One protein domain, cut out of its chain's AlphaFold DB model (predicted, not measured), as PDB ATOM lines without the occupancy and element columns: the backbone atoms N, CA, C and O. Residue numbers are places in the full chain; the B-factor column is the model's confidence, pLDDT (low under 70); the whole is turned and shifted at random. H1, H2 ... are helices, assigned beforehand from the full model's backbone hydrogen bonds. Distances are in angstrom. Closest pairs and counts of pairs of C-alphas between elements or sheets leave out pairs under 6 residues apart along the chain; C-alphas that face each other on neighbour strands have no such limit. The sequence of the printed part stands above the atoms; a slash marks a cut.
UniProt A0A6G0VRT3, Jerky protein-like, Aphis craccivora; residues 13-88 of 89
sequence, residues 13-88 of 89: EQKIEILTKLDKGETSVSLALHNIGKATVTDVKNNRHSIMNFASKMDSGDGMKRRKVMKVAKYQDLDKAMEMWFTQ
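This is residues 13 to 88 of the 89 residues of the protein "Jerky protein-like" of Aphis craccivora (UniProt A0A6G0VRT3). The longest helix, H5, sticks out as an arm from a small body in which H2 and H3 pack crosswise on H1, while the short H4 stands across the start of H1. The link of residues 24 to 37 loops out at the end of the body far from H5, and the arm makes much of the length. The printed part has 76 residues with five named helices, in the order H1, H2, H3, H4, H5, and no named strand; the class is all helix. The whole is loose, with a radius of gyration of the C-alphas of 15.9 A and spans of 51 by 20 by 20 A.

H5, residues 76 to 87, touches no helix, and residues 73 to 88 stand free. The hub is H1, residues 13 to 23. It touches H3, residues 48 to 56, at a steep tilt of 51 degrees, opposite ways; their closest C-alphas, of Leu 19 and Arg 48, are 7.1 A apart. H1 touches H2, residues 38 to 46, about perpendicular at 84 degrees, with the closest C-alphas, of Lys 15 and Val 44, 6.4 A apart. H1 and H4, residues 61 to 66, only just touch, with 3 pairs of C-alphas within 8 A; the closest, of Glu 13 and Met 64, are 5.2 A apart. H3 is close to but not clearly touching H4, their closest C-alphas, of Ala 55 and Met 64, being 7.3 A apart. Every O i to N i+4 pair is within hydrogen-bond range in H1, H2, H3 and H5; H4 has 1 of 2, and 2 of 3 O i to N i+3 pairs.

H5 measures 16.4 A from C-alpha 76 to C-alpha 87 at (-43.611, 20.029, 6.770). H1 measures 15.2 A and begins with C-alpha 13 at (-19.928, 8.051, 19.322). H2, H3 and H4 measure 12.4 A, 12.3 A and 9.4 A.

The two C-alphas farthest apart, of Val 29 and Gln 88, are 51.8 A apart. The link H1 to H2 is long, and the printed part has no cut. Residues 34 to 35 and residue 59 have pLDDT under 70.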
ATOM      1  N   GLU A  13     -20.478   7.319  18.174       91.00
ATOM      2  CA  GLU A  13     -19.928   8.051  19.322       91.00
ATOM      3  C   GLU A  13     -18.573   7.482  19.779       91.00
ATOM      4  O   GLU A  13     -17.591   8.215  19.849       91.00
ATOM      5  N   GLN A  14     -18.472   6.162  19.973       91.44
ATOM      6  CA  GLN A  14     -17.212   5.511  20.360       91.44
ATOM      7  C   GLN A  14     -16.102   5.713  19.323       91.44
ATOM      8  O   GLN A  14     -14.936   5.866  19.676       91.44
ATOM      9  N   LYS A  15     -16.437   5.717  18.028       92.50
ATOM     10  CA  LYS A  15     -15.454   5.985  16.969       92.50
ATOM     11  C   LYS A  15     -14.957   7.431  17.021       92.50
ATOM     12  O   LYS A  15     -13.765   7.650  16.835       92.50
ATOM     13  N   ILE A  16     -15.836   8.396  17.295       91.81
ATOM     14  CA  ILE A  16     -15.459   9.806  17.484       91.81
ATOM     15  C   ILE A  16     -14.581   9.956  18.729       91.81
ATOM     16  O   ILE A  16     -13.560  10.635  18.677       91.81
ATOM     17  N   GLU A  17     -14.909   9.276  19.826       91.06
ATOM     18  CA  GLU A  17     -14.085   9.287  21.036       91.06
ATOM     19  C   GLU A  17     -12.666   8.758  20.756       91.06
ATOM     20  O   GLU A  17     -11.681   9.375  21.153       91.06
ATOM     21  N   ILE A  18     -12.536   7.672  19.988       91.19
ATOM     22  CA  ILE A  18     -11.228   7.157  19.554       91.19
ATOM     23  C   ILE A  18     -10.473   8.201  18.723       91.19
ATOM     24  O   ILE A  18      -9.282   8.404  18.939       91.19
ATOM     25  N   LEU A  19     -11.148   8.878  17.789       91.94
ATOM     26  CA  LEU A  19     -10.528   9.920  16.965       91.94
ATOM     27  C   LEU A  19     -10.069  11.119  17.802       91.94
ATOM     28  O   LEU A  19      -8.956  11.592  17.612       91.94
ATOM     29  N   THR A  20     -10.872  11.566  18.770       91.50
ATOM     30  CA  THR A  20     -10.492  12.682  19.652       91.50
ATOM     31  C   THR A  20      -9.313  12.328  20.556       91.50
ATOM     32  O   THR A  20      -8.449  13.171  20.778       91.50
ATOM     33  N   LYS A  21      -9.219  11.086  21.046       90.19
ATOM     34  CA  LYS A  21      -8.046  10.613  21.800       90.19
ATOM     35  C   LYS A  21      -6.796  10.487  20.926       90.19
ATOM     36  O   LYS A  21      -5.711  10.861  21.364       90.19
ATOM     37  N   LEU A  22      -6.943  10.034  19.679       89.88
ATOM     38  CA  LEU A  22      -5.848  10.041  18.701       89.88
ATOM     39  C   LEU A  22      -5.355  11.467  18.413       89.88
ATOM     40  O   LEU A  22      -4.148  11.684  18.349       89.88
ATOM     41  N   ASP A  23      -6.266  12.437  18.288       89.50
ATOM     42  CA  ASP A  23      -5.922  13.849  18.070       89.50
ATOM     43  C   ASP A  23      -5.227  14.473  19.299       89.50
ATOM     44  O   ASP A  23      -4.365  15.336  19.151       89.50
ATOM     45  N   LYS A  24      -5.524  13.987  20.515       90.38
ATOM     46  CA  LYS A  24      -4.813  14.348  21.760       90.38
ATOM     47  C   LYS A  24      -3.405  13.744  21.874       90.38
ATOM     48  O   LYS A  24      -2.704  14.036  22.838       90.38
ATOM     49  N   GLY A  25      -2.987  12.911  20.919       85.75
ATOM     50  CA  GLY A  25      -1.663  12.285  20.903       85.75
ATOM     51  C   GLY A  25      -1.596  10.908  21.566       85.75
ATOM     52  O   GLY A  25      -0.500  10.367  21.721       85.75
ATOM     53  N   GLU A  26      -2.730  10.301  21.934       87.19
ATOM     54  CA  GLU A  26      -2.726   8.916  22.411       87.19
ATOM     55  C   GLU A  26      -2.333   7.952  21.285       87.19
ATOM     56  O   GLU A  26      -2.743   8.079  20.126       87.19
ATOM     57  N   THR A  27      -1.534   6.939  21.616       83.31
ATOM     58  CA  THR A  27      -1.088   5.961  20.622       83.31
ATOM     59  C   THR A  27      -2.161   4.907  20.350       83.31
ATOM     60  O   THR A  27      -2.933   4.512  21.223       83.31
ATOM     61  N   SER A  28      -2.157   4.357  19.132       79.94
ATOM     62  CA  SER A  28      -3.055   3.252  18.746       79.94
ATOM     63  C   SER A  28      -2.927   2.001  19.626       79.94
ATOM     64  O   SER A  28      -3.850   1.193  19.673       79.94
ATOM     65  N   VAL A  29      -1.789   1.838  20.311       81.81
ATOM     66  CA  VAL A  29      -1.531   0.748  21.260       81.81
ATOM     67  C   VAL A  29      -2.193   1.040  22.604       81.81
ATOM     68  O   VAL A  29      -2.844   0.158  23.147       81.81
ATOM     69  N   SER A  30      -2.107   2.282  23.091       80.50
ATOM     70  CA  SER A  30      -2.795   2.734  24.311       80.50
ATOM     71  C   SER A  30      -4.316   2.610  24.189       80.50
ATOM     72  O   SER A  30      -5.002   2.180  25.111       80.50
ATOM     73  N   LEU A  31      -4.847   2.925  23.006       82.19
ATOM     74  CA  LEU A  31      -6.280   2.853  22.716       82.19
ATOM     75  C   LEU A  31      -6.793   1.428  22.475       82.19
ATOM     76  O   LEU A  31      -8.006   1.198  22.459       82.19
ATOM     77  N   ALA A  32      -5.892   0.460  22.285       79.44
ATOM     78  CA  ALA A  32      -6.242  -0.942  22.119       79.44
ATOM     79  C   ALA A  32      -6.522  -1.593  23.487       79.44
ATOM     80  O   ALA A  32      -5.700  -2.323  24.035       79.44
ATOM     81  N   LEU A  33      -7.696  -1.309  24.054       76.50
ATOM     82  CA  LEU A  33      -8.174  -1.885  25.317       76.50
ATOM     83  C   LEU A  33      -8.853  -3.255  25.116       76.50
ATOM     84  O   LEU A  33      -9.078  -3.692  23.990       76.50
ATOM     85  N   HIS A  34      -9.236  -3.925  26.213       63.00
ATOM     86  CA  HIS A  34      -9.797  -5.291  26.240       63.00
ATOM     87  C   HIS A  34     -10.856  -5.606  25.153       63.00
ATOM     88  O   HIS A  34     -10.921  -6.745  24.683       63.00
ATOM     89  N   ASN A  35     -11.640  -4.613  24.710       69.94
ATOM     90  CA  ASN A  35     -12.710  -4.764  23.712       69.94
ATOM     91  C   ASN A  35     -12.412  -4.149  22.328       69.94
ATOM     92  O   ASN A  35     -13.248  -4.250  21.427       69.94
ATOM     93  N   ILE A  36     -11.250  -3.515  22.135       82.88
ATOM     94  CA  ILE A  36     -10.872  -2.823  20.894       82.88
ATOM     95  C   ILE A  36      -9.486  -3.297  20.460       82.88
ATOM     96  O   ILE A  36      -8.485  -3.064  21.127       82.88
ATOM     97  N   GLY A  37      -9.411  -3.966  19.311       85.44
ATOM     98  CA  GLY A  37      -8.127  -4.363  18.739       85.44
ATOM     99  C   GLY A  37      -7.415  -3.191  18.062       85.44
ATOM    100  O   GLY A  37      -8.061  -2.310  17.496       85.44
ATOM    101  N   LYS A  38      -6.078  -3.231  18.011       87.75
ATOM    102  CA  LYS A  38      -5.252  -2.262  17.263       87.75
ATOM    103  C   LYS A  38      -5.692  -2.105  15.799       87.75
ATOM    104  O   LYS A  38      -5.703  -0.994  15.272       87.75
ATOM    105  N   ALA A  39      -6.095  -3.206  15.158       87.50
ATOM    106  CA  ALA A  39      -6.640  -3.189  13.799       87.50
ATOM    107  C   ALA A  39      -7.888  -2.297  13.708       87.50
ATOM    108  O   ALA A  39      -7.953  -1.418  12.862       87.50
ATOM    109  N   THR A  40      -8.814  -2.422  14.662       89.56
ATOM    110  CA  THR A  40     -10.026  -1.598  14.725       89.56
ATOM    111  C   THR A  40      -9.711  -0.118  14.929       89.56
ATOM    112  O   THR A  40     -10.332   0.723  14.286       89.56
ATOM    113  N   VAL A  41      -8.736   0.224  15.779       90.06
ATOM    114  CA  VAL A  41      -8.294   1.623  15.954       90.06
ATOM    115  C   VAL A  41      -7.727   2.180  14.645       90.06
ATOM    116  O   VAL A  41      -8.020   3.313  14.270       90.06
ATOM    117  N   THR A  42      -6.957   1.365  13.923       90.19
ATOM    118  CA  THR A  42      -6.380   1.740  12.624       90.19
ATOM    119  C   THR A  42      -7.471   1.932  11.568       90.19
ATOM    120  O   THR A  42      -7.471   2.944  10.872       90.19
ATOM    121  N   ASP A  43      -8.458   1.035  11.508       91.06
ATOM    122  CA  ASP A  43      -9.612   1.153  10.609       91.06
ATOM    123  C   ASP A  43     -10.432   2.421  10.885       91.06
ATOM    124  O   ASP A  43     -10.900   3.084   9.956       91.06
ATOM    125  N   VAL A  44     -10.609   2.777  12.163       92.25
ATOM    126  CA  VAL A  44     -11.286   4.017  12.571       92.25
ATOM    127  C   VAL A  44     -10.473   5.240  12.153       92.25
ATOM    128  O   VAL A  44     -11.043   6.173  11.592       92.25
ATOM    129  N   LYS A  45      -9.149   5.218  12.352       91.75
ATOM    130  CA  LYS A  45      -8.245   6.292  11.921       91.75
ATOM    131  C   LYS A  45      -8.303   6.508  10.406       91.75
ATOM    132  O   LYS A  45      -8.434   7.645   9.960       91.75
ATOM    133  N   ASN A  46      -8.259   5.434   9.621       93.38
ATOM    134  CA  ASN A  46      -8.305   5.509   8.158       93.38
ATOM    135  C   ASN A  46      -9.654   6.044   7.651       93.38
ATOM    136  O   ASN A  46      -9.699   6.804   6.690       93.38
ATOM    137  N   ASN A  47     -10.752   5.713   8.338       92.81
ATOM    138  CA  ASN A  47     -12.099   6.174   7.993       92.81
ATOM    139  C   ASN A  47     -12.504   7.493   8.679       92.81
ATOM    140  O   ASN A  47     -13.694   7.818   8.714       92.81
ATOM    141  N   ARG A  48     -11.546   8.266   9.216       93.25
ATOM    142  CA  ARG A  48     -11.797   9.509   9.973       93.25
ATOM    143  C   ARG A  48     -12.747  10.460   9.249       93.25
ATOM    144  O   ARG A  48     -13.734  10.897   9.833       93.25
ATOM    145  N   HIS A  49     -12.466  10.754   7.980       92.75
ATOM    146  CA  HIS A  49     -13.249  11.721   7.210       92.75
ATOM    147  C   HIS A  49     -14.701  11.261   7.018       92.75
ATOM    148  O   HIS A  49     -15.632  12.019   7.270       92.75
ATOM    149  N   SER A  50     -14.911   9.990   6.664       92.56
ATOM    150  CA  SER A  50     -16.252   9.419   6.505       92.56
ATOM    151  C   SER A  50     -17.040   9.413   7.814       92.56
ATOM    152  O   SER A  50     -18.227   9.727   7.805       92.56
ATOM    153  N   ILE A  51     -16.389   9.091   8.937       92.38
ATOM    154  CA  ILE A  51     -17.021   9.086  10.263       92.38
ATOM    155  C   ILE A  51     -17.440  10.504  10.658       92.38
ATOM    156  O   ILE A  51     -18.576  10.694  11.090       92.38
ATOM    157  N   MET A  52     -16.566  11.494  10.465       91.19
ATOM    158  CA  MET A  52     -16.855  12.883  10.823       91.19
ATOM    159  C   MET A  52     -17.955  13.487   9.942       91.19
ATOM    160  O   MET A  52     -18.903  14.063  10.467       91.19
ATOM    161  N   ASN A  53     -17.895  13.276   8.622       91.81
ATOM    162  CA  ASN A  53     -18.932  13.737   7.690       91.81
ATOM    163  C   ASN A  53     -20.292  13.084   7.957       91.81
ATOM    164  O   ASN A  53     -21.338  13.660   7.673       91.81
ATOM    165  N   PHE A  54     -20.293  11.840   8.437       90.00
ATOM    166  CA  PHE A  54     -21.520  11.150   8.807       90.00
ATOM    167  C   PHE A  54     -22.080  11.678  10.131       90.00
ATOM    168  O   PHE A  54     -23.288  11.852  10.258       90.00
ATOM    169  N   ALA A  55     -21.206  11.965  11.099       88.19
ATOM    170  CA  ALA A  55     -21.583  12.558  12.375       88.19
ATOM    171  C   ALA A  55     -22.158  13.972  12.212       88.19
ATOM    172  O   ALA A  55     -23.177  14.275  12.819       88.19
ATOM    173  N   SER A  56     -21.571  14.800  11.342       87.44
ATOM    174  CA  SER A  56     -22.037  16.173  11.100       87.44
ATOM    175  C   SER A  56     -23.416  16.254  10.441       87.44
ATOM    176  O   SER A  56     -24.069  17.283  10.530       87.44
ATOM    177  N   LYS A  57     -23.848  15.191   9.749       84.94
ATOM    178  CA  LYS A  57     -25.167  15.094   9.101       84.94
ATOM    179  C   LYS A  57     -26.251  14.518  10.016       84.94
ATOM    180  O   LYS A  57     -27.381  14.358   9.571       84.94
ATOM    181  N   MET A  58     -25.912  14.100  11.236       81.38
ATOM    182  CA  MET A  58     -26.890  13.578  12.187       81.38
ATOM    183  C   MET A  58     -27.357  14.690  13.121       81.38
ATOM    184  O   MET A  58     -26.565  15.216  13.893       81.38
ATOM    185  N   ASP A  59     -28.661  14.964  13.114       67.44
ATOM    186  CA  ASP A  59     -29.260  16.038  13.920       67.44
ATOM    187  C   ASP A  59     -29.393  15.700  15.413       67.44
ATOM    188  O   ASP A  59     -29.609  16.578  16.243       67.44
ATOM    189  N   SER A  60     -29.284  14.421  15.795       73.69
ATOM    190  CA  SER A  60     -29.553  13.965  17.167       73.69
ATOM    191  C   SER A  60     -28.354  13.278  17.816       73.69
ATOM    192  O   SER A  60     -27.892  12.230  17.354       73.69
ATOM    193  N   GLY A  61     -27.930  13.799  18.974       71.75
ATOM    194  CA  GLY A  61     -26.890  13.185  19.810       71.75
ATOM    195  C   GLY A  61     -27.220  11.747  20.223       71.75
ATOM    196  O   GLY A  61     -26.351  10.881  20.236       71.75
ATOM    197  N   ASP A  62     -28.499  11.456  20.454       79.75
ATOM    198  CA  ASP A  62     -28.992  10.122  20.804       79.75
ATOM    199  C   ASP A  62     -28.851   9.100  19.647       79.75
ATOM    200  O   ASP A  62     -28.580   7.912  19.853       79.75
ATOM    201  N   GLY A  63     -28.917   9.576  18.398       78.94
ATOM    202  CA  GLY A  63     -28.654   8.764  17.207       78.94
ATOM    203  C   GLY A  63     -27.207   8.263  17.148       78.94
ATOM    204  O   GLY A  63     -26.968   7.112  16.773       78.94
ATOM    205  N   MET A  64     -26.245   9.082  17.587       82.00
ATOM    206  CA  MET A  64     -24.820   8.725  17.612       82.00
ATOM    207  C   MET A  64     -24.491   7.631  18.634       82.00
ATOM    208  O   MET A  64     -23.611   6.802  18.373       82.00
ATOM    209  N   LYS A  65     -25.226   7.591  19.753       85.69
ATOM    210  CA  LYS A  65     -25.043   6.597  20.821       85.69
ATOM    211  C   LYS A  65     -25.491   5.204  20.394       85.69
ATOM    212  O   LYS A  65     -24.826   4.214  20.686       85.69
ATOM    213  N   ARG A  66     -26.613   5.107  19.670       86.94
ATOM    214  CA  ARG A  66     -27.180   3.812  19.246       86.94
ATOM    215  C   ARG A  66     -26.609   3.298  17.930       86.94
ATOM    216  O   ARG A  66     -26.419   2.090  17.761       86.94
ATOM    217  N   ARG A  67     -26.367   4.183  16.961       89.81
ATOM    218  CA  ARG A  67     -26.022   3.773  15.596       89.81
ATOM    219  C   ARG A  67     -24.584   3.264  15.528       89.81
ATOM    220  O   ARG A  67     -23.648   3.911  15.983       89.81
ATOM    221  N   LYS A  68     -24.402   2.090  14.920       91.62
ATOM    222  CA  LYS A  68     -23.087   1.442  14.726       91.62
ATOM    223  C   LYS A  68     -22.594   1.475  13.277       91.62
ATOM    224  O   LYS A  68     -21.391   1.386  13.009       91.62
ATOM    225  N   VAL A  69     -23.528   1.610  12.336       90.00
ATOM    226  CA  VAL A  69     -23.294   1.513  10.891       90.00
ATOM    227  C   VAL A  69     -23.630   2.843  10.224       90.00
ATOM    228  O   VAL A  69     -24.693   3.409  10.473       90.00
ATOM    229  N   MET A  70     -22.762   3.293   9.319       89.69
ATOM    230  CA  MET A  70     -22.959   4.501   8.501       89.69
ATOM    231  C   MET A  70     -23.846   4.235   7.271       89.69
ATOM    232  O   MET A  70     -23.730   4.910   6.255       89.69
ATOM    233  N   LYS A  71     -24.699   3.200   7.322       88.00
ATOM    234  CA  LYS A  71     -25.561   2.825   6.197       88.00
ATOM    235  C   LYS A  71     -26.588   3.921   5.993       88.00
ATOM    236  O   LYS A  71     -27.258   4.301   6.947       88.00
ATOM    237  N   VAL A  72     -26.722   4.366   4.760       84.94
ATOM    238  CA  VAL A  72     -27.664   5.398   4.350       84.94
ATOM    239  C   VAL A  72     -28.910   4.746   3.735       84.94
ATOM    240  O   VAL A  72     -28.840   3.605   3.264       84.94
ATOM    241  N   ALA A  73     -30.060   5.421   3.811       86.06
ATOM    242  CA  ALA A  73     -31.294   4.956   3.185       86.06
ATOM    243  C   ALA A  73     -31.129   4.875   1.660       86.06
ATOM    244  O   ALA A  73     -30.401   5.665   1.064       86.06
ATOM    245  N   LYS A  74     -31.790   3.898   1.028       89.88
ATOM    246  CA  LYS A  74     -31.681   3.678  -0.423       89.88
ATOM    247  C   LYS A  74     -32.312   4.823  -1.226       89.88
ATOM    248  O   LYS A  74     -31.822   5.135  -2.301       89.88
ATOM    249  N   TYR A  75     -33.376   5.423  -0.699       92.50
ATOM    250  CA  TYR A  75     -34.174   6.439  -1.383       92.50
ATOM    251  C   TYR A  75     -34.142   7.760  -0.609       92.50
ATOM    252  O   TYR A  75     -35.176   8.268  -0.199       92.50
ATOM    253  N   GLN A  76     -32.942   8.310  -0.399       89.00
ATOM    254  CA  GLN A  76     -32.778   9.550   0.370       89.00
ATOM    255  C   GLN A  76     -33.584  10.719  -0.198       89.00
ATOM    256  O   GLN A  76     -34.118  11.517   0.564       89.00
ATOM    257  N   ASP A  77     -33.668  10.816  -1.525       90.06
ATOM    258  CA  ASP A  77     -34.398  11.898  -2.185       90.06
ATOM    259  C   ASP A  77     -35.906  11.778  -1.956       90.06
ATOM    260  O   ASP A  77     -36.578  12.791  -1.773       90.06
ATOM    261  N   LEU A  78     -36.428  10.546  -1.892       94.25
ATOM    262  CA  LEU A  78     -37.822  10.288  -1.541       94.25
ATOM    263  C   LEU A  78     -38.088  10.644  -0.078       94.25
ATOM    264  O   LEU A  78     -39.056  11.343   0.194       94.25
ATOM    265  N   ASP A  79     -37.219  10.207   0.839       90.50
ATOM    266  CA  ASP A  79     -37.346  10.526   2.266       90.50
ATOM    267  C   ASP A  79     -37.350  12.050   2.472       90.50
ATOM    268  O   ASP A  79     -38.207  12.588   3.169       90.50
ATOM    269  N   LYS A  80     -36.445  12.760   1.785       90.06
ATOM    270  CA  LYS A  80     -36.353  14.221   1.828       90.06
ATOM    271  C   LYS A  80     -37.592  14.896   1.236       90.06
ATOM    272  O   LYS A  80     -38.098  15.851   1.818       90.06
ATOM    273  N   ALA A  81     -38.092  14.420   0.096       93.62
ATOM    274  CA  ALA A  81     -39.314  14.945  -0.511       93.62
ATOM    275  C   ALA A  81     -40.539  14.711   0.386       93.62
ATOM    276  O   ALA A  81     -41.390  15.591   0.506       93.62
ATOM    277  N   MET A  82     -40.610  13.556   1.052       93.88
ATOM    278  CA  MET A  82     -41.676  13.220   1.991       93.88
ATOM    279  C   MET A  82     -41.622  14.097   3.246       93.88
ATOM    280  O   MET A  82     -42.659  14.581   3.688       93.88
ATOM    281  N   GLU A  83     -40.430  14.350   3.789       90.81
ATOM    282  CA  GLU A  83     -40.228  15.277   4.908       90.81
ATOM    283  C   GLU A  83     -40.624  16.713   4.528       90.81
ATOM    284  O   GLU A  83     -41.356  17.371   5.270       90.81
ATOM    285  N   MET A  84     -40.213  17.187   3.344       93.62
ATOM    286  CA  MET A  84     -40.609  18.502   2.819       93.62
ATOM    287  C   MET A  84     -42.121  18.618   2.631       93.62
ATOM    288  O   MET A  84     -42.708  19.628   3.005       93.62
ATOM    289  N   TRP A  85     -42.758  17.592   2.067       96.00
ATOM    290  CA  TRP A  85     -44.208  17.563   1.885       96.00
ATOM    291  C   TRP A  85     -44.947  17.556   3.226       96.00
ATOM    292  O   TRP A  85     -45.905  18.295   3.400       96.00
ATOM    293  N   PHE A  86     -44.479  16.770   4.196       93.56
ATOM    294  CA  PHE A  86     -45.098  16.700   5.520       93.56
ATOM    295  C   PHE A  86     -44.966  18.010   6.310       93.56
ATOM    296  O   PHE A  86     -45.827  18.343   7.120       93.56
ATOM    297  N   THR A  87     -43.876  18.748   6.096       93.44
ATOM    298  CA  THR A  87     -43.611  20.029   6.770       93.44
ATOM    299  C   THR A  87     -44.220  21.235   6.052       93.44
ATOM    300  O   THR A  87     -44.282  22.314   6.645       93.44
ATOM    301  N   GLN A  88     -44.714  21.069   4.820       88.31
ATOM    302  CA  GLN A  88     -45.562  22.065   4.166       88.31
ATOM    303  C   GLN A  88     -46.896  22.167   4.917       88.31
ATOM    304  O   GLN A  88     -47.662  21.208   4.985       88.31
TER     305      GLN A  88